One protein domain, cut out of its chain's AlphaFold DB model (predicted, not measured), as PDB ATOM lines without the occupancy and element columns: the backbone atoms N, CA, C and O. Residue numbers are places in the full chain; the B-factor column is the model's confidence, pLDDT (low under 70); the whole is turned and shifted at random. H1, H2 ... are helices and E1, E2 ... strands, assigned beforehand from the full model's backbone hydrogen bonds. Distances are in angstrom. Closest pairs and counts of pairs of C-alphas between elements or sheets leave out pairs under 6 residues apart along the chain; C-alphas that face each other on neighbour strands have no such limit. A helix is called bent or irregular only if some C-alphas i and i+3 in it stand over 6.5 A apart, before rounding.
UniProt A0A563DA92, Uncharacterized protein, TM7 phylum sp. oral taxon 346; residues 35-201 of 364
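AT A GLANCE: This is residues 35 to 201 of the 364 residues of an uncharacterized protein of TM7 phylum sp. oral taxon 346 (UniProt A0A563DA92). One strongly twisted antiparallel sheet is built round a long, sharply bent strand, E4, with E3 and E6 beside its first part and E2 and E5 beside its later part; E1 and then E7 extend the sheet beyond E2, and the single helix H1 packs across E2 and E4. The printed part has 167 residues, with one named helix, H1, followed along the chain by seven named strands, E1 to E7, which make a branched sheet where E4 has E2, E3, E5 and E6 as neighbours. The class is mixed, helices and strands, though under half of the residues are in named elements. The whole is compact, with a radius of gyration of the C-alphas of 16.0 A, and elongated, spanning 51 by 33 by 31 A.

HOW THE PARTS SIT: E4, residues 119 to 137, bends by 109 degrees at residue 124. On one side of it lie E3, residues 109 to 114, and E2, residues 98 to 103; on the other side lie E6, residues 156 to 161, and E5, residues 142 to 147. Its pairing is staggered: with E3 over 119 to 123, E6 over 121 to 126, E2 over 126 to 132 and E5 over 132 to 137. Within hydrogen-bond range are N 112 and O 121 for E3 at 2.8 A, N 158 and O 124 for E6 at 2.8 A, N 100 and O 130 for E2 at 2.8 A, and N 146 and O 133 for E5 at 2.8 A. E3, E4 and E5 form a meander, each strand the antiparallel neighbour of the one before; E3 and E4, and E4 and E5, are hairpins. E1, residues 82 to 87, forms a hairpin with E2, with N 86 and O 99 2.9 A apart. On the other side of E1 is the edge strand E7, residues 166 to 171, antiparallel, with N 85 and O 169 2.8 A apart. H1, residues 64 to 80, is on the sheet at a height of 8.9 A, over E2 and E4, across the strands at 63 degrees to E2 on the local plane. Its closest C-alphas to E2 are Gly 77 and Phe 102, 7.3 A apart. In H1, 12 of 13 O i to N i+4 pairs are within hydrogen-bond range.

IN THESE COORDINATES: H1 begins at C-alpha 64 (-23.651, -33.049, 7.933) and measures 24.1 A. E4 measures 34.7 A, ending at C-alpha 137 (-11.162, -33.168, 11.879). E1 measures 17.0 A. E7 ends at C-alpha 171 (-9.753, -32.506, -16.775).

THE WHOLE: The farthest C-alphas, Asn 140 and Glu 180, are 52.5 A apart. The printed part has no cut, and no link between named elements is long. Residues 35 to 63 and 172 to 201 hold no named element. Mean pLDDT of the printed part is 81.5; residues 42 to 45, 173 to 175 and 180 to 201 are under 70.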
ATOM      1  N   ARG A  35       3.951 -27.613 -11.990       76.94
ATOM      2  CA  ARG A  35       3.354 -28.940 -11.808       76.94
ATOM      3  C   ARG A  35       3.472 -29.371 -10.352       76.94
ATOM      4  O   ARG A  35       4.548 -29.309  -9.762       76.94
ATOM      5  N   ALA A  36       2.361 -29.820  -9.789       78.62
ATOM      6  CA  ALA A  36       2.259 -30.292  -8.418       78.62
ATOM      7  C   ALA A  36       1.926 -31.786  -8.354       78.62
ATOM      8  O   ALA A  36       1.308 -32.348  -9.255       78.62
ATOM      9  N   SER A  37       2.326 -32.432  -7.259       77.00
ATOM     10  CA  SER A  37       2.048 -33.848  -7.014       77.00
ATOM     11  C   SER A  37       0.714 -34.048  -6.282       77.00
ATOM     12  O   SER A  37       0.216 -33.150  -5.594       77.00
ATOM     13  N   TRP A  38       0.172 -35.266  -6.353       77.81
ATOM     14  CA  TRP A  38      -0.952 -35.725  -5.521       77.81
ATOM     15  C   TRP A  38      -0.549 -36.069  -4.076       77.81
ATOM     16  O   TRP A  38      -1.409 -36.392  -3.256       77.81
ATOM     17  N   ARG A  39       0.748 -36.032  -3.747       80.81
ATOM     18  CA  ARG A  39       1.266 -36.400  -2.425       80.81
ATOM     19  C   ARG A  39       0.969 -35.300  -1.419       80.81
ATOM     20  O   ARG A  39       1.345 -34.153  -1.615       80.81
ATOM     21  N   MET A  40       0.316 -35.645  -0.327       78.56
ATOM     22  CA  MET A  40       0.049 -34.748   0.785       78.56
ATOM     23  C   MET A  40       0.993 -35.097   1.934       78.56
ATOM     24  O   MET A  40       0.905 -36.181   2.519       78.56
ATOM     25  N   LYS A  41       1.924 -34.188   2.226       80.88
ATOM     26  CA  LYS A  41       2.860 -34.330   3.340       80.88
ATOM     27  C   LYS A  41       2.196 -33.902   4.629       80.88
ATOM     28  O   LYS A  41       1.651 -32.804   4.718       80.88
ATOM     29  N   ASN A  42       2.304 -34.752   5.639       69.00
ATOM     30  CA  ASN A  42       1.891 -34.400   6.984       69.00
ATOM     31  C   ASN A  42       2.629 -35.266   8.013       69.00
ATOM     32  O   ASN A  42       2.308 -36.444   8.142       69.00
ATOM     33  N   PRO A  43       3.597 -34.731   8.770       61.12
ATOM     34  CA  PRO A  43       4.292 -35.505   9.794       61.12
ATOM     35  C   PRO A  43       3.290 -36.040  10.839       61.12
ATOM     36  O   PRO A  43       2.590 -35.229  11.454       61.12
ATOM     37  N   PRO A  44       3.176 -37.371  11.063       65.50
ATOM     38  CA  PRO A  44       4.122 -38.445  10.717       65.50
ATOM     39  C   PRO A  44       3.710 -39.392   9.560       65.50
ATOM     40  O   PRO A  44       4.341 -40.432   9.389       65.50
ATOM     41  N   TYR A  45       2.680 -39.079   8.773       62.31
ATOM     42  CA  TYR A  45       2.181 -39.926   7.683       62.31
ATOM     43  C   TYR A  45       2.056 -39.147   6.371       62.31
ATOM     44  O   TYR A  45       1.110 -38.387   6.166       62.31
ATOM     45  N   ASP A  46       2.982 -39.399   5.450       73.81
ATOM     46  CA  ASP A  46       2.824 -38.982   4.062       73.81
ATOM     47  C   ASP A  46       1.794 -39.879   3.380       73.81
ATOM     48  O   ASP A  46       1.867 -41.108   3.461       73.81
ATOM     49  N   VAL A  47       0.840 -39.272   2.683       71.56
ATOM     50  CA  VAL A  47      -0.198 -40.012   1.962       71.56
ATOM     51  C   VAL A  47      -0.374 -39.440   0.569       71.56
ATOM     52  O   VAL A  47      -0.261 -38.239   0.354       71.56
ATOM     53  N   ASN A  48      -0.684 -40.293  -0.398       75.19
ATOM     54  CA  ASN A  48      -1.200 -39.813  -1.672       75.19
ATOM     55  C   ASN A  48      -2.685 -39.522  -1.505       75.19
ATOM     56  O   ASN A  48      -3.417 -40.343  -0.946       75.19
ATOM     57  N   PHE A  49      -3.128 -38.362  -1.986       78.12
ATOM     58  CA  PHE A  49      -4.549 -38.077  -2.039       78.12
ATOM     59  C   PHE A  49      -5.240 -39.125  -2.906       78.12
ATOM     60  O   PHE A  49      -4.813 -39.415  -4.022       78.12
ATOM     61  N   VAL A  50      -6.315 -39.687  -2.368       77.25
ATOM     62  CA  VAL A  50      -7.209 -40.597  -3.070       77.25
ATOM     63  C   VAL A  50      -8.617 -40.183  -2.690       77.25
ATOM     64  O   VAL A  50      -8.959 -40.163  -1.505       77.25
ATOM     65  N   PHE A  51      -9.438 -39.862  -3.684       78.62
ATOM     66  CA  PHE A  51     -10.834 -39.550  -3.441       78.62
ATOM     67  C   PHE A  51     -11.585 -40.826  -3.042       78.62
ATOM     68  O   PHE A  51     -11.934 -41.656  -3.878       78.62
ATOM     69  N   ASP A  52     -11.811 -41.002  -1.745       81.44
ATOM     70  CA  ASP A  52     -12.592 -42.093  -1.167       81.44
ATOM     71  C   ASP A  52     -13.470 -41.520  -0.057       81.44
ATOM     72  O   ASP A  52     -12.978 -41.168   1.020       81.44
ATOM     73  N   LYS A  53     -14.783 -41.442  -0.301       82.50
ATOM     74  CA  LYS A  53     -15.742 -40.870   0.655       82.50
ATOM     75  C   LYS A  53     -15.726 -41.534   2.033       82.50
ATOM     76  O   LYS A  53     -16.174 -40.920   2.993       82.50
ATOM     77  N   LYS A  54     -15.248 -42.782   2.140       85.00
ATOM     78  CA  LYS A  54     -15.134 -43.491   3.424       85.00
ATOM     79  C   LYS A  54     -13.915 -43.032   4.227       85.00
ATOM     80  O   LYS A  54     -13.910 -43.166   5.447       85.00
ATOM     81  N   LYS A  55     -12.881 -42.527   3.547       85.31
ATOM     82  CA  LYS A  55     -11.624 -42.051   4.150       85.31
ATOM     83  C   LYS A  55     -11.613 -40.543   4.372       85.31
ATOM     84  O   LYS A  55     -10.911 -40.075   5.265       85.31
ATOM     85  N   ILE A  56     -12.384 -39.800   3.582       88.81
ATOM     86  CA  ILE A  56     -12.570 -38.362   3.761       88.81
ATOM     87  C   ILE A  56     -13.479 -38.139   4.969       88.81
ATOM     88  O   ILE A  56     -14.568 -38.703   5.063       88.81
ATOM     89  N   LYS A  57     -13.021 -37.322   5.915       92.44
ATOM     90  CA  LYS A  57     -13.801 -36.915   7.081       92.44
ATOM     91  C   LYS A  57     -14.378 -35.519   6.886       92.44
ATOM     92  O   LYS A  57     -13.800 -34.657   6.226       92.44
ATOM     93  N   ARG A  58     -15.528 -35.298   7.512       92.12
ATOM     94  CA  ARG A  58     -16.181 -33.995   7.606       92.12
ATOM     95  C   ARG A  58     -15.415 -33.084   8.571       92.12
ATOM     96  O   ARG A  58     -15.104 -33.497   9.692       92.12
ATOM     97  N   ASP A  59     -15.174 -31.839   8.175       91.25
ATOM     98  CA  ASP A  59     -14.787 -30.789   9.117       91.25
ATOM     99  C   ASP A  59     -15.923 -30.500  10.108       91.25
ATOM    100  O   ASP A  59     -17.084 -30.393   9.718       91.25
ATOM    101  N   ARG A  60     -15.617 -30.351  11.401       89.31
ATOM    102  CA  ARG A  60     -16.652 -30.103  12.415       89.31
ATOM    103  C   ARG A  60     -17.464 -28.832  12.147       89.31
ATOM    104  O   ARG A  60     -18.631 -28.811  12.529       89.31
ATOM    105  N   SER A  61     -16.866 -27.834  11.498       90.25
ATOM    106  CA  SER A  61     -17.514 -26.581  11.088       90.25
ATOM    107  C   SER A  61     -18.566 -26.769   9.984       90.25
ATOM    108  O   SER A  61     -19.532 -26.011   9.918       90.25
ATOM    109  N   LEU A  62     -18.445 -27.809   9.153       90.62
ATOM    110  CA  LEU A  62     -19.417 -28.127   8.111       90.62
ATOM    111  C   LEU A  62     -20.608 -28.882   8.690       90.62
ATOM    112  O   LEU A  62     -20.436 -29.890   9.366       90.62
ATOM    113  N   SER A  63     -21.838 -28.493   8.356       92.19
ATOM    114  CA  SER A  63     -23.002 -29.319   8.699       92.19
ATOM    115  C   SER A  63     -22.934 -30.689   7.998       92.19
ATOM    116  O   SER A  63     -22.337 -30.824   6.926       92.19
ATOM    117  N   LYS A  64     -23.573 -31.720   8.570       92.19
ATOM    118  CA  LYS A  64     -23.651 -33.049   7.933       92.19
ATOM    119  C   LYS A  64     -24.287 -32.975   6.538       92.19
ATOM    120  O   LYS A  64     -23.770 -33.576   5.604       92.19
ATOM    121  N   GLN A  65     -25.349 -32.185   6.396       93.44
ATOM    122  CA  GLN A  65     -26.040 -31.981   5.123       93.44
ATOM    123  C   GLN A  65     -25.137 -31.298   4.085       93.44
ATOM    124  O   GLN A  65     -25.106 -31.707   2.927       93.44
ATOM    125  N   THR A  66     -24.372 -30.282   4.496       93.25
ATOM    126  CA  THR A  66     -23.419 -29.586   3.617       93.25
ATOM    127  C   THR A  66     -22.310 -30.529   3.159       93.25
ATOM    128  O   THR A  66     -22.000 -30.579   1.974       93.25
ATOM    129  N   TYR A  67     -21.757 -31.318   4.082       93.50
ATOM    130  CA  TYR A  67     -20.747 -32.325   3.771       93.50
ATOM    131  C   TYR A  67     -21.243 -33.341   2.738       93.50
ATOM    132  O   TYR A  67     -20.576 -33.566   1.733       93.50
ATOM    133  N   GLU A  68     -22.425 -33.922   2.954       93.06
ATOM    134  CA  GLU A  68     -23.010 -34.890   2.021       93.06
ATOM    135  C   GLU A  68     -23.253 -34.263   0.645       93.06
ATOM    136  O   GLU A  68     -22.877 -34.856  -0.365       93.06
ATOM    137  N   ARG A  69     -23.784 -33.033   0.602       93.06
ATOM    138  CA  ARG A  69     -23.975 -32.278  -0.643       93.06
ATOM    139  C   ARG A  69     -22.660 -32.082  -1.400       93.06
ATOM    140  O   ARG A  69     -22.626 -32.267  -2.611       93.06
ATOM    141  N   TYR A  70     -21.587 -31.701  -0.712       94.19
ATOM    142  CA  TYR A  70     -20.283 -31.459  -1.332       94.19
ATOM    143  C   TYR A  70     -19.617 -32.750  -1.813       94.19
ATOM    144  O   TYR A  70     -19.122 -32.796  -2.935       94.19
ATOM    145  N   ILE A  71     -19.658 -33.826  -1.022       90.19
ATOM    146  CA  ILE A  71     -19.141 -35.134  -1.449       90.19
ATOM    147  C   ILE A  71     -19.899 -35.648  -2.677       90.19
ATOM    148  O   ILE A  71     -19.262 -36.101  -3.625       90.19
ATOM    149  N   GLN A  72     -21.230 -35.532  -2.696       87.25
ATOM    150  CA  GLN A  72     -22.041 -35.886  -3.864       87.25
ATOM    151  C   GLN A  72     -21.696 -35.027  -5.085       87.25
ATOM    152  O   GLN A  72     -21.626 -35.547  -6.197       87.25
ATOM    153  N   PHE A  73     -21.451 -33.728  -4.884       88.00
ATOM    154  CA  PHE A  73     -21.020 -32.835  -5.956       88.00
ATOM    155  C   PHE A  73     -19.702 -33.316  -6.572       88.00
ATOM    156  O   PHE A  73     -19.617 -33.444  -7.787       88.00
ATOM    157  N   VAL A  74     -18.704 -33.667  -5.753       86.00
ATOM    158  CA  VAL A  74     -17.419 -34.197  -6.243       86.00
ATOM    159  C   VAL A  74     -17.586 -35.558  -6.928       86.00
ATOM    160  O   VAL A  74     -17.036 -35.759  -8.009       86.00
ATOM    161  N   GLU A  75     -18.360 -36.483  -6.346       83.88
ATOM    162  CA  GLU A  75     -18.623 -37.810  -6.933       83.88
ATOM    163  C   GLU A  75     -19.247 -37.712  -8.333       83.88
ATOM    164  O   GLU A  75     -18.880 -38.478  -9.228       83.88
ATOM    165  N   ASN A  76     -20.181 -36.777  -8.519       79.50
ATOM    166  CA  ASN A  76     -20.840 -36.546  -9.801       79.50
ATOM    167  C   ASN A  76     -19.949 -35.746 -10.759       79.50
ATOM    168  O   ASN A  76     -19.811 -36.121 -11.924       79.50
ATOM    169  N   GLY A  77     -19.315 -34.684 -10.265       76.56
ATOM    170  CA  GLY A  77     -18.511 -33.770 -11.067       76.56
ATOM    171  C   GLY A  77     -17.267 -34.430 -11.651       76.56
ATOM    172  O   GLY A  77     -16.973 -34.219 -12.821       76.56
ATOM    173  N   ILE A  78     -16.581 -35.313 -10.906       75.31
ATOM    174  CA  ILE A  78     -15.408 -36.048 -11.429       75.31
ATOM    175  C   ILE A  78     -15.763 -36.876 -12.678       75.31
ATOM    176  O   ILE A  78     -14.905 -37.107 -13.527       75.31
ATOM    177  N   LYS A  79     -17.015 -37.333 -12.801       71.88
ATOM    178  CA  LYS A  79     -17.486 -38.127 -13.949       71.88
ATOM    179  C   LYS A  79     -18.006 -37.256 -15.090       71.88
ATOM    180  O   LYS A  79     -17.854 -37.605 -16.260       71.88
ATOM    181  N   ASN A  80     -18.670 -36.157 -14.751       73.12
ATOM    182  CA  ASN A  80     -19.548 -35.460 -15.683       73.12
ATOM    183  C   ASN A  80     -19.056 -34.072 -16.089       73.12
ATOM    184  O   ASN A  80     -19.438 -33.612 -17.166       73.12
ATOM    185  N   ASP A  81     -18.187 -33.444 -15.307       78.75
ATOM    186  CA  ASP A  81     -17.864 -32.027 -15.456       78.75
ATOM    187  C   ASP A  81     -16.389 -31.816 -15.812       78.75
ATOM    188  O   ASP A  81     -15.559 -32.721 -15.709       78.75
ATOM    189  N   SER A  82     -16.067 -30.599 -16.255       82.88
ATOM    190  CA  SER A  82     -14.679 -30.158 -16.413       82.88
ATOM    191  C   SER A  82     -14.198 -29.551 -15.095       82.88
ATOM    192  O   SER A  82     -14.953 -28.846 -14.423       82.88
ATOM    193  N   PHE A  83     -12.960 -29.818 -14.696       88.12
ATOM    194  CA  PHE A  83     -12.392 -29.303 -13.457       88.12
ATOM    195  C   PHE A  83     -10.866 -29.224 -13.490       88.12
ATOM    196  O   PHE A  83     -10.173 -30.040 -14.107       88.12
ATOM    197  N   PHE A  84     -10.334 -28.263 -12.745       89.94
ATOM    198  CA  PHE A  84      -8.934 -28.244 -12.349       89.94
ATOM    199  C   PHE A  84      -8.744 -28.988 -11.031       89.94
ATOM    200  O   PHE A  84      -9.587 -28.926 -10.135       89.94
ATOM    201  N   VAL A  85      -7.591 -29.628 -10.893       88.88
ATOM    202  CA  VAL A  85      -7.049 -30.057  -9.609       88.88
ATOM    203  C   VAL A  85      -5.803 -29.234  -9.350       88.88
ATOM    204  O   VAL A  85      -4.825 -29.308 -10.099       88.88
ATOM    205  N   VAL A  86      -5.835 -28.451  -8.282       91.69
ATOM    206  CA  VAL A  86      -4.755 -27.529  -7.942       91.69
ATOM    207  C   VAL A  86      -4.309 -27.693  -6.507       91.69
ATOM    208  O   VAL A  86      -5.020 -28.224  -5.660       91.69
ATOM    209  N   ARG A  87      -3.119 -27.181  -6.234       90.94
ATOM    210  CA  ARG A  87      -2.700 -26.805  -4.893       90.94
ATOM    211  C   ARG A  87      -2.954 -25.327  -4.695       90.94
ATOM    212  O   ARG A  87      -2.569 -24.545  -5.561       90.94
ATOM    213  N   ASN A  88      -3.519 -24.944  -3.553       91.12
ATOM    214  CA  ASN A  88      -3.695 -23.541  -3.152       91.12
ATOM    215  C   ASN A  88      -2.374 -22.870  -2.715       91.12
ATOM    216  O   ASN A  88      -2.316 -22.139  -1.729       91.12
ATOM    217  N   ASN A  89      -1.292 -23.188  -3.422       89.44
ATOM    218  CA  ASN A  89       0.042 -22.651  -3.228       89.44
ATOM    219  C   ASN A  89       0.794 -22.730  -4.568       89.44
ATOM    220  O   ASN A  89       0.793 -23.782  -5.211       89.44
ATOM    221  N   SER A  90       1.467 -21.656  -4.983       86.38
ATOM    222  CA  SER A  90       2.232 -21.564  -6.241       86.38
ATOM    223  C   SER A  90       3.606 -22.246  -6.215       86.38
ATOM    224  O   SER A  90       4.288 -22.328  -7.236       86.38
ATOM    225  N   ASN A  91       4.033 -22.777  -5.069       84.81
ATOM    226  CA  ASN A  91       5.296 -23.503  -4.907       84.81
ATOM    227  C   ASN A  91       5.151 -25.027  -4.935       84.81
ATOM    228  O   ASN A  91       6.113 -25.722  -4.618       84.81
ATOM    229  N   ALA A  92       3.982 -25.542  -5.324       77.38
ATOM    230  CA  ALA A  92       3.669 -26.970  -5.343       77.38
ATOM    231  C   ALA A  92       3.909 -27.670  -3.988       77.38
ATOM    232  O   ALA A  92       4.284 -28.839  -3.936       77.38
ATOM    233  N   ASP A  93       3.681 -26.945  -2.888       84.50
ATOM    234  CA  ASP A  93       3.917 -27.431  -1.532       84.50
ATOM    235  C   ASP A  93       2.985 -28.599  -1.183       84.50
ATOM    236  O   ASP A  93       1.760 -28.479  -1.179       84.50
ATOM    237  N   GLU A  94       3.571 -29.746  -0.853       84.06
ATOM    238  CA  GLU A  94       2.843 -30.965  -0.508       84.06
ATOM    239  C   GLU A  94       2.051 -30.849   0.807       84.06
ATOM    240  O   GLU A  94       1.178 -31.678   1.050       84.06
ATOM    241  N   THR A  95       2.298 -29.825   1.630       85.69
ATOM    242  CA  THR A  95       1.518 -29.531   2.848       85.69
ATOM    243  C   THR A  95       0.260 -28.695   2.581       85.69
ATOM    244  O   THR A  95      -0.622 -28.608   3.438       85.69
ATOM    245  N   SER A  96       0.150 -28.091   1.393       88.88
ATOM    246  CA  SER A  96      -1.007 -27.285   1.009       88.88
ATOM    247  C   SER A  96      -2.240 -28.151   0.731       88.88
ATOM    248  O   SER A  96      -2.151 -29.370   0.542       88.88
ATOM    249  N   HIS A  97      -3.404 -27.507   0.643       91.69
ATOM    250  CA  HIS A  97      -4.639 -28.199   0.288       91.69
ATOM    251  C   HIS A  97      -4.629 -28.576  -1.193       91.69
ATOM    252  O   HIS A  97      -4.021 -27.883  -2.016       91.69
ATOM    253  N   ILE A  98      -5.319 -29.667  -1.514       91.38
ATOM    254  CA  ILE A  98      -5.681 -30.035  -2.882       91.38
ATOM    255  C   ILE A  98      -7.110 -29.564  -3.119       91.38
ATOM    256  O   ILE A  98      -8.014 -29.928  -2.370       91.38
ATOM    257  N   GLU A  99      -7.319 -28.773  -4.163       94.44
ATOM    258  CA  GLU A  99      -8.617 -28.203  -4.501       94.44
ATOM    259  C   GLU A  99      -9.090 -28.698  -5.862       94.44
ATOM    260  O   GLU A  99      -8.364 -28.622  -6.854       94.44
ATOM    261  N   PHE A 100     -10.328 -29.180  -5.903       93.56
ATOM    262  CA  PHE A 100     -11.062 -29.437  -7.133       93.56
ATOM    263  C   PHE A 100     -11.861 -28.186  -7.465       93.56
ATOM    264  O   PHE A 100     -12.734 -27.794  -6.691       93.56
ATOM    265  N   ILE A 101     -11.564 -27.560  -8.596       94.75
ATOM    266  CA  ILE A 101     -12.233 -26.348  -9.064       94.75
ATOM    267  C   ILE A 101     -13.039 -26.725 -10.299       94.75
ATOM    268  O   ILE A 101     -12.475 -26.936 -11.371       94.75
ATOM    269  N   PHE A 102     -14.350 -26.849 -10.125       93.56
ATOM    270  CA  PHE A 102     -15.277 -27.250 -11.175       93.56
ATOM    271  C   PHE A 102     -15.650 -26.064 -12.051       93.56
ATOM    272  O   PHE A 102     -15.852 -24.948 -11.566       93.56
ATOM    273  N   ILE A 103     -15.729 -26.337 -13.345       91.94
ATOM    274  CA  ILE A 103     -15.908 -25.361 -14.410       91.94
ATOM    275  C   ILE A 103     -17.318 -25.524 -14.961       91.94
ATOM    276  O   ILE A 103     -17.811 -26.644 -15.124       91.94
ATOM    277  N   ASP A 104     -17.975 -24.406 -15.237       92.94
ATOM    278  CA  ASP A 104     -19.268 -24.411 -15.902       92.94
ATOM    279  C   ASP A 104     -19.157 -25.051 -17.291       92.94
ATOM    280  O   ASP A 104     -18.212 -24.799 -18.039       92.94
ATOM    281  N   LYS A 105     -20.137 -25.883 -17.641       87.38
ATOM    282  CA  LYS A 105     -20.167 -26.617 -18.913       87.38
ATOM    283  C   LYS A 105     -20.139 -25.696 -20.138       87.38
ATOM    284  O   LYS A 105     -19.627 -26.101 -21.180       87.38
ATOM    285  N   ASP A 106     -20.682 -24.487 -20.014       87.50
ATOM    286  CA  ASP A 106     -20.811 -23.525 -21.102       87.50
ATOM    287  C   ASP A 106     -19.639 -22.534 -21.105       87.50
ATOM    288  O   ASP A 106     -19.394 -21.894 -22.124       87.50
ATOM    289  N   SER A 107     -18.831 -22.489 -20.039       88.50
ATOM    290  CA  SER A 107     -17.616 -21.673 -19.984       88.50
ATOM    291  C   SER A 107     -16.532 -22.212 -20.902       88.50
ATOM    292  O   SER A 107     -16.312 -23.421 -20.983       88.50
ATOM    293  N   ASP A 108     -15.816 -21.311 -21.558       84.88
ATOM    294  CA  ASP A 108     -14.532 -21.636 -22.169       84.88
ATOM    295  C   ASP A 108     -13.422 -21.545 -21.115       84.88
ATOM    296  O   ASP A 108     -13.632 -21.010 -20.022       84.88
ATOM    297  N   ILE A 109     -12.269 -22.146 -21.415       84.56
ATOM    298  CA  ILE A 109     -11.096 -22.155 -20.538       84.56
ATOM    299  C   ILE A 109      -9.975 -21.476 -21.307       84.56
ATOM    300  O   ILE A 109      -9.405 -22.070 -22.223       84.56
ATOM    301  N   GLU A 110      -9.669 -20.237 -20.947       86.62
ATOM    302  CA  GLU A 110      -8.681 -19.425 -21.651       86.62
ATOM    303  C   GLU A 110      -7.498 -19.123 -20.738       86.62
ATOM    304  O   GLU A 110      -7.673 -18.594 -19.642       86.62
ATOM    305  N   LEU A 111      -6.288 -19.455 -21.183       87.06
ATOM    306  CA  LEU A 111      -5.063 -19.000 -20.546       87.06
ATOM    307  C   LEU A 111      -4.754 -17.581 -21.030       87.06
ATOM    308  O   LEU A 111      -4.645 -17.327 -22.225       87.06
ATOM    309  N   LYS A 112      -4.567 -16.660 -20.094       92.00
ATOM    310  CA  LYS A 112      -4.226 -15.261 -20.348       92.00
ATOM    311  C   LYS A 112      -2.953 -14.898 -19.603       92.00
ATOM    312  O   LYS A 112      -2.617 -15.500 -18.585       92.00
ATOM    313  N   TYR A 113      -2.251 -13.895 -20.114       89.94
ATOM    314  CA  TYR A 113      -1.066 -13.331 -19.478       89.94
ATOM    315  C   TYR A 113      -1.391 -11.961 -18.882       89.94
ATOM    316  O   TYR A 113      -1.804 -11.047 -19.601       89.94
ATOM    317  N   ASP A 114      -1.187 -11.806 -17.575       90.12
ATOM    318  CA  ASP A 114      -1.290 -10.514 -16.907       90.12
ATOM    319  C   ASP A 114       0.078  -9.818 -16.864       90.12
ATOM    320  O   ASP A 114       0.979 -10.196 -16.115       90.12
ATOM    321  N   LYS A 115       0.204  -8.741 -17.644       88.19
ATOM    322  CA  LYS A 115       1.415  -7.913 -17.723       88.19
ATOM    323  C   LYS A 115       1.715  -7.143 -16.435       88.19
ATOM    324  O   LYS A 115       2.860  -6.743 -16.245       88.19
ATOM    325  N   GLN A 116       0.718  -6.878 -15.586       89.19
ATOM    326  CA  GLN A 116       0.923  -6.122 -14.347       89.19
ATOM    327  C   GLN A 116       1.581  -6.985 -13.277       89.19
ATOM    328  O   GLN A 116       2.499  -6.536 -12.593       89.19
ATOM    329  N   THR A 117       1.116  -8.225 -13.144       88.50
ATOM    330  CA  THR A 117       1.625  -9.167 -12.143       88.50
ATOM    331  C   THR A 117       2.732 -10.070 -12.689       88.50
ATOM    332  O   THR A 117       3.476 -10.644 -11.901       88.50
ATOM    333  N   ASN A 118       2.901 -10.143 -14.014       89.75
ATOM    334  CA  ASN A 118       3.826 -11.035 -14.716       89.75
ATOM    335  C   ASN A 118       3.488 -12.535 -14.545       89.75
ATOM    336  O   ASN A 118       4.383 -13.381 -14.568       89.75
ATOM    337  N   TYR A 119       2.206 -12.881 -14.379       90.19
ATOM    338  CA  TYR A 119       1.741 -14.268 -14.232       90.19
ATOM    339  C   TYR A 119       0.744 -14.665 -15.318       90.19
ATOM    340  O   TYR A 119      -0.064 -13.859 -15.787       90.19
ATOM    341  N   TYR A 120       0.761 -15.949 -15.669       89.69
ATOM    342  CA  TYR A 120      -0.339 -16.565 -16.402       89.69
ATOM    343  C   TYR A 120      -1.522 -16.882 -15.481       89.69
ATOM    344  O   TYR A 120      -1.346 -17.273 -14.322       89.69
ATOM    345  N   PHE A 121      -2.736 -16.761 -16.013       94.75
ATOM    346  CA  PHE A 121      -3.962 -17.141 -15.324       94.75
ATOM    347  C   PHE A 121      -4.977 -17.766 -16.280       94.75
ATOM    348  O   PHE A 121      -5.074 -17.366 -17.436       94.75
ATOM    349  N   PHE A 122      -5.741 -18.741 -15.795       93.44
ATOM    350  CA  PHE A 122      -6.899 -19.268 -16.509       93.44
ATOM    351  C   PHE A 122      -8.145 -18.479 -16.129       93.44
ATOM    352  O   PHE A 122      -8.411 -18.286 -14.942       93.44
ATOM    353  N   ASP A 123      -8.907 -18.065 -17.132       94.50
ATOM    354  CA  ASP A 123     -10.183 -17.371 -16.993       94.50
ATOM    355  C   ASP A 123     -11.317 -18.315 -17.398       94.50
ATOM    356  O   ASP A 123     -11.298 -18.887 -18.491       94.50
ATOM    357  N   PHE A 124     -12.262 -18.534 -16.483       94.75
ATOM    358  CA  PHE A 124     -13.425 -19.397 -16.689       94.75
ATOM    359  C   PHE A 124     -14.514 -19.127 -15.640       94.75
ATOM    360  O   PHE A 124     -14.271 -18.537 -14.589       94.75
ATOM    361  N   VAL A 125     -15.734 -19.604 -15.880       96.31
ATOM    362  CA  VAL A 125     -16.809 -19.610 -14.883       96.31
ATOM    363  C   VAL A 125     -16.641 -20.832 -13.990       96.31
ATOM    364  O   VAL A 125     -16.753 -21.973 -14.436       96.31
ATOM    365  N   ARG A 126     -16.378 -20.603 -12.706       95.44
ATOM    366  CA  ARG A 126     -16.306 -21.658 -11.691       95.44
ATOM    367  C   ARG A 126     -17.701 -21.936 -11.151       95.44
ATOM    368  O   ARG A 126     -18.397 -20.980 -10.841       95.44
ATOM    369  N   THR A 127     -18.075 -23.200 -10.964       95.75
ATOM    370  CA  THR A 127     -19.365 -23.619 -10.366       95.75
ATOM    371  C   THR A 127     -19.226 -24.151  -8.943       95.75
ATOM    372  O   THR A 127     -20.164 -24.075  -8.145       95.75
ATOM    373  N   ALA A 128     -18.051 -24.679  -8.599       95.81
ATOM    374  CA  ALA A 128     -17.737 -25.126  -7.252       95.81
ATOM    375  C   ALA A 128     -16.228 -25.202  -7.008       95.81
ATOM    376  O   ALA A 128     -15.436 -25.379  -7.935       95.81
ATOM    377  N   ARG A 129     -15.842 -25.143  -5.736       96.00
ATOM    378  CA  ARG A 129     -14.498 -25.454  -5.249       96.00
ATOM    379  C   ARG A 129     -14.596 -26.393  -4.063       96.00
ATOM    380  O   ARG A 129     -15.269 -26.086  -3.088       96.00
ATOM    381  N   MET A 130     -13.888 -27.510  -4.125       95.44
ATOM    382  CA  MET A 130     -13.865 -28.517  -3.067       95.44
ATOM    383  C   MET A 130     -12.430 -28.682  -2.597       95.44
ATOM    384  O   MET A 130     -11.581 -29.132  -3.361       95.44
ATOM    385  N   SER A 131     -12.157 -28.260  -1.365       95.12
ATOM    386  CA  SER A 131     -10.809 -28.173  -0.806       95.12
ATOM    387  C   SER A 131     -10.573 -29.303   0.188       95.12
ATOM    388  O   SER A 131     -11.382 -29.541   1.088       95.12
ATOM    389  N   PHE A 132      -9.462 -30.013   0.020       93.00
ATOM    390  CA  PHE A 132      -9.085 -31.159   0.831       93.00
ATOM    391  C   PHE A 132      -7.727 -30.930   1.484       93.00
ATOM    392  O   PHE A 132      -6.743 -30.612   0.816       93.00
ATOM    393  N   GLY A 133      -7.671 -31.130   2.796       91.25
ATOM    394  CA  GLY A 133      -6.470 -30.944   3.608       91.25
ATOM    395  C   GLY A 133      -6.270 -32.106   4.570       91.25
ATOM    396  O   GLY A 133      -7.207 -32.854   4.847       91.25
ATOM    397  N   ILE A 134      -5.055 -32.259   5.101       88.75
ATOM    398  CA  ILE A 134      -4.805 -33.201   6.196       88.75
ATOM    399  C   ILE A 134      -4.608 -32.418   7.480       88.75
ATOM    400  O   ILE A 134      -3.604 -31.738   7.663       88.75
ATOM    401  N   TYR A 135      -5.577 -32.529   8.378       89.12
ATOM    402  CA  TYR A 135      -5.555 -31.859   9.672       89.12
ATOM    403  C   TYR A 135      -6.499 -32.573  10.651       89.12
ATOM    404  O   TYR A 135      -7.029 -33.649  10.365       89.12
ATOM    405  N   LYS A 136      -6.641 -32.046  11.870       90.88
ATOM    406  CA  LYS A 136      -7.499 -32.642  12.903       90.88
ATOM    407  C   LYS A 136      -8.969 -32.332  12.616       90.88
ATOM    408  O   LYS A 136      -9.399 -31.203  12.824       90.88
ATOM    409  N   CYS A 137      -9.740 -33.329  12.192       90.69
ATOM    410  CA  CYS A 137     -11.162 -33.168  11.879       90.69
ATOM    411  C   CYS A 137     -12.004 -34.396  12.271       90.69
ATOM    412  O   CYS A 137     -11.520 -35.351  12.894       90.69
ATOM    413  N   GLY A 138     -13.294 -34.360  11.929       86.44
ATOM    414  CA  GLY A 138     -14.284 -35.347  12.342       86.44
ATOM    415  C   GLY A 138     -14.699 -35.213  13.807       86.44
ATOM    416  O   GLY A 138     -14.186 -34.392  14.575       86.44
ATOM    417  N   ASP A 139     -15.629 -36.069  14.222       83.56
ATOM    418  CA  ASP A 139     -16.258 -35.982  15.544       83.56
ATOM    419  C   ASP A 139     -15.284 -36.248  16.700       83.56
ATOM    420  O   ASP A 139     -15.569 -35.850  17.820       83.56
ATOM    421  N   ASN A 140     -14.093 -36.796  16.432       85.94
ATOM    422  CA  ASN A 140     -13.049 -37.062  17.431       85.94
ATOM    423  C   ASN A 140     -11.771 -36.206  17.256       85.94
ATOM    424  O   ASN A 140     -10.792 -36.458  17.950       85.94
ATOM    425  N   LEU A 141     -11.742 -35.219  16.341       87.38
ATOM    426  CA  LEU A 141     -10.561 -34.369  16.040       87.38
ATOM    427  C   LEU A 141      -9.266 -35.154  15.775       87.38
ATOM    428  O   LEU A 141      -8.165 -34.761  16.167       87.38
ATOM    429  N   THR A 142      -9.389 -36.280  15.085       86.25
ATOM    430  CA  THR A 142      -8.237 -37.090  14.691       86.25
ATOM    431  C   THR A 142      -7.586 -36.499  13.451       86.25
ATOM    432  O   THR A 142      -8.293 -36.018  12.567       86.25
ATOM    433  N   LEU A 143      -6.260 -36.602  13.352       88.06
ATOM    434  CA  LEU A 143      -5.536 -36.276  12.125       88.06
ATOM    435  C   LEU A 143      -6.052 -37.166  10.987       88.06
ATOM    436  O   LEU A 143      -6.036 -38.392  11.102       88.06
ATOM    437  N   SER A 144      -6.619 -36.577   9.941       88.38
ATOM    438  CA  SER A 144      -7.283 -37.310   8.856       88.38
ATOM    439  C   SER A 144      -7.304 -36.468   7.582       88.38
ATOM    440  O   SER A 144      -7.033 -35.273   7.629       88.38
ATOM    441  N   LEU A 145      -7.623 -37.089   6.445       89.31
ATOM    442  CA  LEU A 145      -7.981 -36.356   5.233       89.31
ATOM    443  C   LEU A 145      -9.374 -35.753   5.423       89.31
ATOM    444  O   LEU A 145     -10.329 -36.479   5.700       89.31
ATOM    445  N   CYS A 146      -9.485 -34.442   5.282       91.50
ATOM    446  CA  CYS A 146     -10.678 -33.680   5.610       91.50
ATOM    447  C   CYS A 146     -11.178 -32.916   4.388       91.50
ATOM    448  O   CYS A 146     -10.375 -32.368   3.632       91.50
ATOM    449  N   LEU A 147     -12.499 -32.848   4.228       93.81
ATOM    450  CA  LEU A 147     -13.129 -31.838   3.381       93.81
ATOM    451  C   LEU A 147     -13.205 -30.531   4.172       93.81
ATOM    452  O   LEU A 147     -13.895 -30.489   5.192       93.81
ATOM    453  N   SER A 148     -12.510 -29.501   3.699       90.06
ATOM    454  CA  SER A 148     -12.436 -28.193   4.351       90.06
ATOM    455  C   SER A 148     -13.711 -27.376   4.167       90.06
ATOM    456  O   SER A 148     -14.400 -27.468   3.149       90.06
ATOM    457  N   ASP A 149     -13.998 -26.542   5.158       87.06
ATOM    458  CA  ASP A 149     -15.037 -25.515   5.161       87.06
ATOM    459  C   ASP A 149     -14.816 -24.367   4.172       87.06
ATOM    460  O   ASP A 149     -15.772 -23.671   3.839       87.06
ATOM    461  N   TYR A 150     -13.613 -24.230   3.607       87.81
ATOM    462  CA  TYR A 150     -13.365 -23.368   2.447       87.81
ATOM    463  C   TYR A 150     -14.031 -23.884   1.161       87.81
ATOM    464  O   TYR A 150     -14.019 -23.187   0.140       87.81
ATOM    465  N   SER A 151     -14.598 -25.096   1.188       93.19
ATOM    466  CA  SER A 151     -15.349 -25.659   0.070       93.19
ATOM    467  C   SER A 151     -16.682 -24.947  -0.125       93.19
ATOM    468  O   SER A 151     -17.424 -24.690   0.825       93.19
ATOM    469  N   ASP A 152     -17.024 -24.677  -1.376       93.56
ATOM    470  CA  ASP A 152     -18.214 -23.923  -1.715       93.56
ATOM    471  C   ASP A 152     -18.759 -24.287  -3.102       93.56
ATOM    472  O   ASP A 152     -18.021 -24.643  -4.018       93.56
ATOM    473  N   VAL A 153     -20.082 -24.207  -3.247       92.81
ATOM    474  CA  VAL A 153     -20.786 -24.370  -4.528       92.81
ATOM    475  C   VAL A 153     -21.384 -23.020  -4.877       92.81
ATOM    476  O   VAL A 153     -22.429 -22.644  -4.340       92.81
ATOM    477  N   SER A 154     -20.698 -22.275  -5.732       91.38
ATOM    478  CA  SER A 154     -21.164 -20.981  -6.209       91.38
ATOM    479  C   SER A 154     -20.609 -20.682  -7.599       91.38
ATOM    480  O   SER A 154     -19.455 -21.005  -7.899       91.38
ATOM    481  N   THR A 155     -21.460 -20.066  -8.423       95.62
ATOM    482  CA  THR A 155     -21.186 -19.791  -9.836       95.62
ATOM    483  C   THR A 155     -20.749 -18.350 -10.037       95.62
ATOM    484  O   THR A 155     -21.537 -17.439  -9.781       95.62
ATOM    485  N   TYR A 156     -19.518 -18.136 -10.497       94.75
ATOM    486  CA  TYR A 156     -19.007 -16.808 -10.853       94.75
ATOM    487  C   TYR A 156     -17.737 -16.893 -11.717       94.75
ATOM    488  O   TYR A 156     -17.084 -17.936 -11.783       94.75
ATOM    489  N   ASN A 157     -17.378 -15.778 -12.363       96.12
ATOM    490  CA  ASN A 157     -16.143 -15.657 -13.145       96.12
ATOM    491  C   ASN A 157     -14.920 -15.743 -12.234       96.12
ATOM    492  O   ASN A 157     -14.777 -14.953 -11.299       96.12
ATOM    493  N   PHE A 158     -14.032 -16.683 -12.512       95.50
ATOM    494  CA  PHE A 158     -12.898 -16.998 -11.670       95.50
ATOM    495  C   PHE A 158     -11.601 -16.963 -12.470       95.50
ATOM    496  O   PHE A 158     -11.492 -17.561 -13.538       95.50
ATOM    497  N   GLN A 159     -10.605 -16.292 -11.894       95.94
ATOM    498  CA  GLN A 159      -9.250 -16.245 -12.421       95.94
ATOM    499  C   GLN A 159      -8.349 -17.128 -11.564       95.94
ATOM    500  O   GLN A 159      -7.968 -16.775 -10.445       95.94
ATOM    501  N   LEU A 160      -8.003 -18.295 -12.092       95.12
ATOM    502  CA  LEU A 160      -7.019 -19.174 -11.479       95.12
ATOM    503  C   LEU A 160      -5.631 -18.665 -11.872       95.12
ATOM    504  O   LEU A 160      -5.257 -18.824 -13.023       95.12
ATOM    505  N   SER A 161      -4.869 -18.059 -10.960       94.88
ATOM    506  CA  SER A 161      -3.551 -17.470 -11.271       94.88
ATOM    507  C   SER A 161      -2.374 -18.333 -10.803       94.88
ATOM    508  O   SER A 161      -2.384 -18.860  -9.684       94.88
ATOM    509  N   ALA A 162      -1.317 -18.402 -11.621       89.31
ATOM    510  CA  ALA A 162      -0.041 -19.044 -11.288       89.31
ATOM    511  C   ALA A 162       0.656 -18.402 -10.077       89.31
ATOM    512  O   ALA A 162       1.520 -19.017  -9.452       89.31
ATOM    513  N   GLN A 163       0.258 -17.184  -9.705       93.25
ATOM    514  CA  GLN A 163       0.741 -16.511  -8.504       93.25
ATOM    515  C   GLN A 163       0.351 -17.254  -7.221       93.25
ATOM    516  O   GLN A 163       1.118 -17.269  -6.255       93.25
ATOM    517  N   TYR A 164      -0.826 -17.884  -7.213       93.69
ATOM    518  CA  TYR A 164      -1.420 -18.480  -6.015       93.69
ATOM    519  C   TYR A 164      -1.551 -19.996  -6.098       93.69
ATOM    520  O   TYR A 164      -1.611 -20.653  -5.060       93.69
ATOM    521  N   TYR A 165      -1.573 -20.559  -7.306       92.81
ATOM    522  CA  TYR A 165      -1.892 -21.962  -7.522       92.81
ATOM    523  C   TYR A 165      -0.793 -22.708  -8.274       92.81
ATOM    524  O   TYR A 165      -0.122 -22.165  -9.148       92.81
ATOM    525  N   SER A 166      -0.661 -23.994  -7.957       87.38
ATOM    526  CA  SER A 166       0.093 -24.963  -8.763       87.38
ATOM    527  C   SER A 166      -0.864 -26.017  -9.301       87.38
ATOM    528  O   SER A 166      -1.803 -26.405  -8.606       87.38
ATOM    529  N   ILE A 167      -0.629 -26.514 -10.512       81.94
ATOM    530  CA  ILE A 167      -1.553 -27.434 -11.181       81.94
ATOM    531  C   ILE A 167      -1.118 -28.871 -10.919       81.94
ATOM    532  O   ILE A 167      -0.006 -29.272 -11.258       81.94
ATOM    533  N   VAL A 168      -2.015 -29.657 -10.329       80.81
ATOM    534  CA  VAL A 168      -1.862 -31.112 -10.196       80.81
ATOM    535  C   VAL A 168      -2.378 -31.803 -11.458       80.81
ATOM    536  O   VAL A 168      -1.748 -32.723 -11.975       80.81
ATOM    537  N   GLY A 169      -3.513 -31.344 -11.986       74.94
ATOM    538  CA  GLY A 169      -4.070 -31.838 -13.238       74.94
ATOM    539  C   GLY A 169      -5.234 -30.990 -13.736       74.94
ATOM    540  O   GLY A 169      -5.830 -30.230 -12.977       74.94
ATOM    541  N   LEU A 170      -5.565 -31.146 -15.014       77.44
ATOM    542  CA  LEU A 170      -6.701 -30.506 -15.664       77.44
ATOM    543  C   LEU A 170      -7.506 -31.563 -16.413       77.44
ATOM    544  O   LEU A 170      -6.956 -32.329 -17.198       77.44
ATOM    545  N   TYR A 171      -8.807 -31.590 -16.162       73.50
ATOM    546  CA  TYR A 171      -9.753 -32.506 -16.775       73.50
ATOM    547  C   TYR A 171     -10.804 -31.659 -17.457       73.50
ATOM    548  O   TYR A 171     -11.588 -30.990 -16.793       73.50
ATOM    549  N   THR A 172     -10.805 -31.639 -18.780       70.12
ATOM    550  CA  THR A 172     -11.737 -30.798 -19.521       70.12
ATOM    551  C   THR A 172     -12.337 -31.546 -20.694       70.12
ATOM    552  O   THR A 172     -11.659 -32.304 -21.386       70.12
ATOM    553  N   LYS A 173     -13.636 -31.326 -20.896       69.44
ATOM    554  CA  LYS A 173     -14.380 -31.765 -22.083       69.44
ATOM    555  C   LYS A 173     -14.289 -30.755 -23.227       69.44
ATOM    556  O   LYS A 173     -14.680 -31.061 -24.348       69.44
ATOM    557  N   LYS A 174     -13.814 -29.545 -22.929       68.12
ATOM    558  CA  LYS A 174     -13.619 -28.452 -23.878       68.12
ATOM    559  C   LYS A 174     -12.138 -28.208 -24.122       68.12
ATOM    560  O   LYS A 174     -11.306 -28.416 -23.240       68.12
ATOM    561  N   ARG A 175     -11.828 -27.704 -25.313       62.81
ATOM    562  CA  ARG A 175     -10.488 -27.232 -25.648       62.81
ATOM    563  C   ARG A 175     -10.088 -26.087 -24.715       62.81
ATOM    564  O   ARG A 175     -10.872 -25.172 -24.478       62.81
ATOM    565  N   VAL A 176      -8.852 -26.142 -24.234       72.56
ATOM    566  CA  VAL A 176      -8.200 -25.018 -23.561       72.56
ATOM    567  C   VAL A 176      -7.618 -24.093 -24.622       72.56
ATOM    568  O   VAL A 176      -6.914 -24.544 -25.527       72.56
ATOM    569  N   ILE A 177      -7.930 -22.808 -24.523       76.25
ATOM    570  CA  ILE A 177      -7.429 -21.772 -25.420       76.25
ATOM    571  C   ILE A 177      -6.134 -21.236 -24.815       76.25
ATOM    572  O   ILE A 177      -6.128 -20.762 -23.680       76.25
ATOM    573  N   PHE A 178      -5.038 -21.337 -25.561       75.94
ATOM    574  CA  PHE A 178      -3.731 -20.820 -25.168       75.94
ATOM    575  C   PHE A 178      -3.360 -19.622 -26.058       75.94
ATOM    576  O   PHE A 178      -3.746 -19.618 -27.229       75.94
ATOM    577  N   PRO A 179      -2.609 -18.631 -25.544       73.38
ATOM    578  CA  PRO A 179      -2.031 -17.565 -26.360       73.38
ATOM    579  C   PRO A 179      -1.102 -18.132 -27.440       73.38
ATOM    580  O   PRO A 179      -0.424 -19.133 -27.207       73.38
ATOM    581  N   GLU A 180      -1.042 -17.487 -28.609       66.31
ATOM    582  CA  GLU A 180      -0.211 -17.941 -29.741       66.31
ATOM    583  C   GLU A 180       1.288 -18.018 -29.395       66.31
ATOM    584  O   GLU A 180       2.012 -18.859 -29.921       66.31
ATOM    585  N   ASP A 181       1.747 -17.171 -28.475       65.12
ATOM    586  CA  ASP A 181       3.122 -17.064 -27.985       65.12
ATOM    587  C   ASP A 181       3.370 -17.843 -26.681       65.12
ATOM    588  O   ASP A 181       4.412 -17.699 -26.031       65.12
ATOM    589  N   TYR A 182       2.428 -18.699 -26.276       67.81
ATOM    590  CA  TYR A 182       2.592 -19.522 -25.088       67.81
ATOM    591  C   TYR A 182       3.542 -20.696 -25.349       67.81
ATOM    592  O   TYR A 182       3.235 -21.644 -26.069       67.81
ATOM    593  N   HIS A 183       4.699 -20.661 -24.694       60.41
ATOM    594  CA  HIS A 183       5.728 -21.708 -24.768       60.41
ATOM    595  C   HIS A 183       5.804 -22.570 -23.500       60.41
ATOM    596  O   HIS A 183       6.805 -23.239 -23.247       60.41
ATOM    597  N   GLY A 184       4.772 -22.502 -22.662       61.66
ATOM    598  CA  GLY A 184       4.726 -23.175 -21.376       61.66
ATOM    599  C   GLY A 184       4.127 -24.580 -21.410       61.66
ATOM    600  O   GLY A 184       3.828 -25.144 -22.458       61.66
ATOM    601  N   ASP A 185       3.921 -25.150 -20.224       59.84
ATOM    602  CA  ASP A 185       3.286 -26.458 -20.070       59.84
ATOM    603  C   ASP A 185       1.809 -26.421 -20.504       59.84
ATOM    604  O   ASP A 185       1.022 -25.625 -19.999       59.84
ATOM    605  N   ASN A 186       1.385 -27.340 -21.372       55.44
ATOM    606  CA  ASN A 186      -0.014 -27.431 -21.830       55.44
ATOM    607  C   ASN A 186      -0.938 -28.194 -20.857       55.44
ATOM    608  O   ASN A 186      -2.013 -28.628 -21.259       55.44
ATOM    609  N   PHE A 187      -0.501 -28.399 -19.604       57.62
ATOM    610  CA  PHE A 187      -1.206 -29.090 -18.506       57.62
ATOM    611  C   PHE A 187      -2.221 -30.153 -18.971       57.62
ATOM    612  O   PHE A 187      -3.426 -29.993 -18.821       57.62
ATOM    613  N   SER A 188      -1.735 -31.259 -19.540       43.78
ATOM    614  CA  SER A 188      -2.578 -32.394 -19.937       43.78
ATOM    615  C   SER A 188      -2.985 -33.250 -18.730       43.78
ATOM    616  O   SER A 188      -2.155 -33.531 -17.859       43.78
ATOM    617  N   GLY A 189      -4.254 -33.665 -18.685       44.53
ATOM    618  CA  GLY A 189      -4.860 -34.379 -17.561       44.53
ATOM    619  C   GLY A 189      -4.218 -35.728 -17.234       44.53
ATOM    620  O   GLY A 189      -4.017 -36.564 -18.111       44.53
ATOM    621  N   GLY A 190      -3.914 -35.946 -15.949       41.00
ATOM    622  CA  GLY A 190      -3.685 -37.283 -15.385       41.00
ATOM    623  C   GLY A 190      -5.010 -38.030 -15.201       41.00
ATOM    624  O   GLY A 190      -6.021 -37.611 -15.742       41.00
ATOM    625  N   THR A 191      -5.051 -39.112 -14.422       45.25
ATOM    626  CA  THR A 191      -6.317 -39.681 -13.915       45.25
ATOM    627  C   THR A 191      -6.497 -39.308 -12.449       45.25
ATOM    628  O   THR A 191      -5.522 -39.295 -11.692       45.25
ATOM    629  N   VAL A 192      -7.726 -38.986 -12.022       53.31
ATOM    630  CA  VAL A 192      -7.974 -38.716 -10.601       53.31
ATOM    631  C   VAL A 192      -7.726 -40.022  -9.831       53.31
ATOM    632  O   VAL A 192      -8.298 -41.064 -10.176       53.31
ATOM    633  N   PRO A 193      -6.887 -40.019  -8.785       53.47
ATOM    634  CA  PRO A 193      -6.775 -41.153  -7.886       53.47
ATOM    635  C   PRO A 193      -8.065 -41.242  -7.059       53.47
ATOM    636  O   PRO A 193      -8.378 -40.365  -6.260       53.47
ATOM    637  N   VAL A 194      -8.838 -42.304  -7.267       51.97
ATOM    638  CA  VAL A 194     -10.151 -42.542  -6.658       51.97
ATOM    639  C   VAL A 194     -10.122 -43.900  -5.942       51.97
ATOM    640  O   VAL A 194      -9.470 -44.827  -6.409       51.97
ATOM    641  N   GLY A 195     -10.755 -44.031  -4.781       46.31
ATOM    642  CA  GLY A 195     -10.825 -45.299  -4.046       46.31
ATOM    643  C   GLY A 195     -11.842 -46.271  -4.648       46.31
ATOM    644  O   GLY A 195     -12.661 -45.893  -5.482       46.31
ATOM    645  N   ASP A 196     -11.844 -47.514  -4.164       38.88
ATOM    646  CA  ASP A 196     -12.692 -48.613  -4.669       38.88
ATOM    647  C   ASP A 196     -14.212 -48.345  -4.569       38.88
ATOM    648  O   ASP A 196     -15.018 -49.063  -5.155       38.88
ATOM    649  N   ALA A 197     -14.625 -47.322  -3.808       36.50
ATOM    650  CA  ALA A 197     -16.023 -46.983  -3.535       36.50
ATOM    651  C   ALA A 197     -16.701 -46.114  -4.613       36.50
ATOM    652  O   ALA A 197     -17.932 -46.053  -4.648       36.50
ATOM    653  N   VAL A 198     -15.940 -45.449  -5.483       37.22
ATOM    654  CA  VAL A 198     -16.494 -44.869  -6.712       37.22
ATOM    655  C   VAL A 198     -16.306 -45.935  -7.769       37.22
ATOM    656  O   VAL A 198     -15.176 -46.344  -8.020       37.22
ATOM    657  N   GLN A 199     -17.402 -46.415  -8.350       35.12
ATOM    658  CA  GLN A 199     -17.361 -47.481  -9.343       35.12
ATOM    659  C   GLN A 199     -16.506 -47.047 -10.538       35.12
ATOM    660  O   GLN A 199     -16.959 -46.347 -11.442       35.12
ATOM    661  N   ARG A 200     -15.234 -47.437 -10.473       39.44
ATOM    662  CA  ARG A 200     -14.319 -47.552 -11.595       39.44
ATOM    663  C   ARG A 200     -14.845 -48.664 -12.486       39.44
ATOM    664  O   ARG A 200     -15.539 -49.563 -12.001       39.44
ATOM    665  N   CYS A 201     -14.516 -48.584 -13.771       35.16
ATOM    666  CA  CYS A 201     -14.793 -49.651 -14.721       35.16
ATOM    667  C   CYS A 201     -14.454 -50.989 -14.065       35.16
ATOM    668  O   CYS A 201     -13.335 -51.180 -13.575       35.16
TER     669      CYS A 201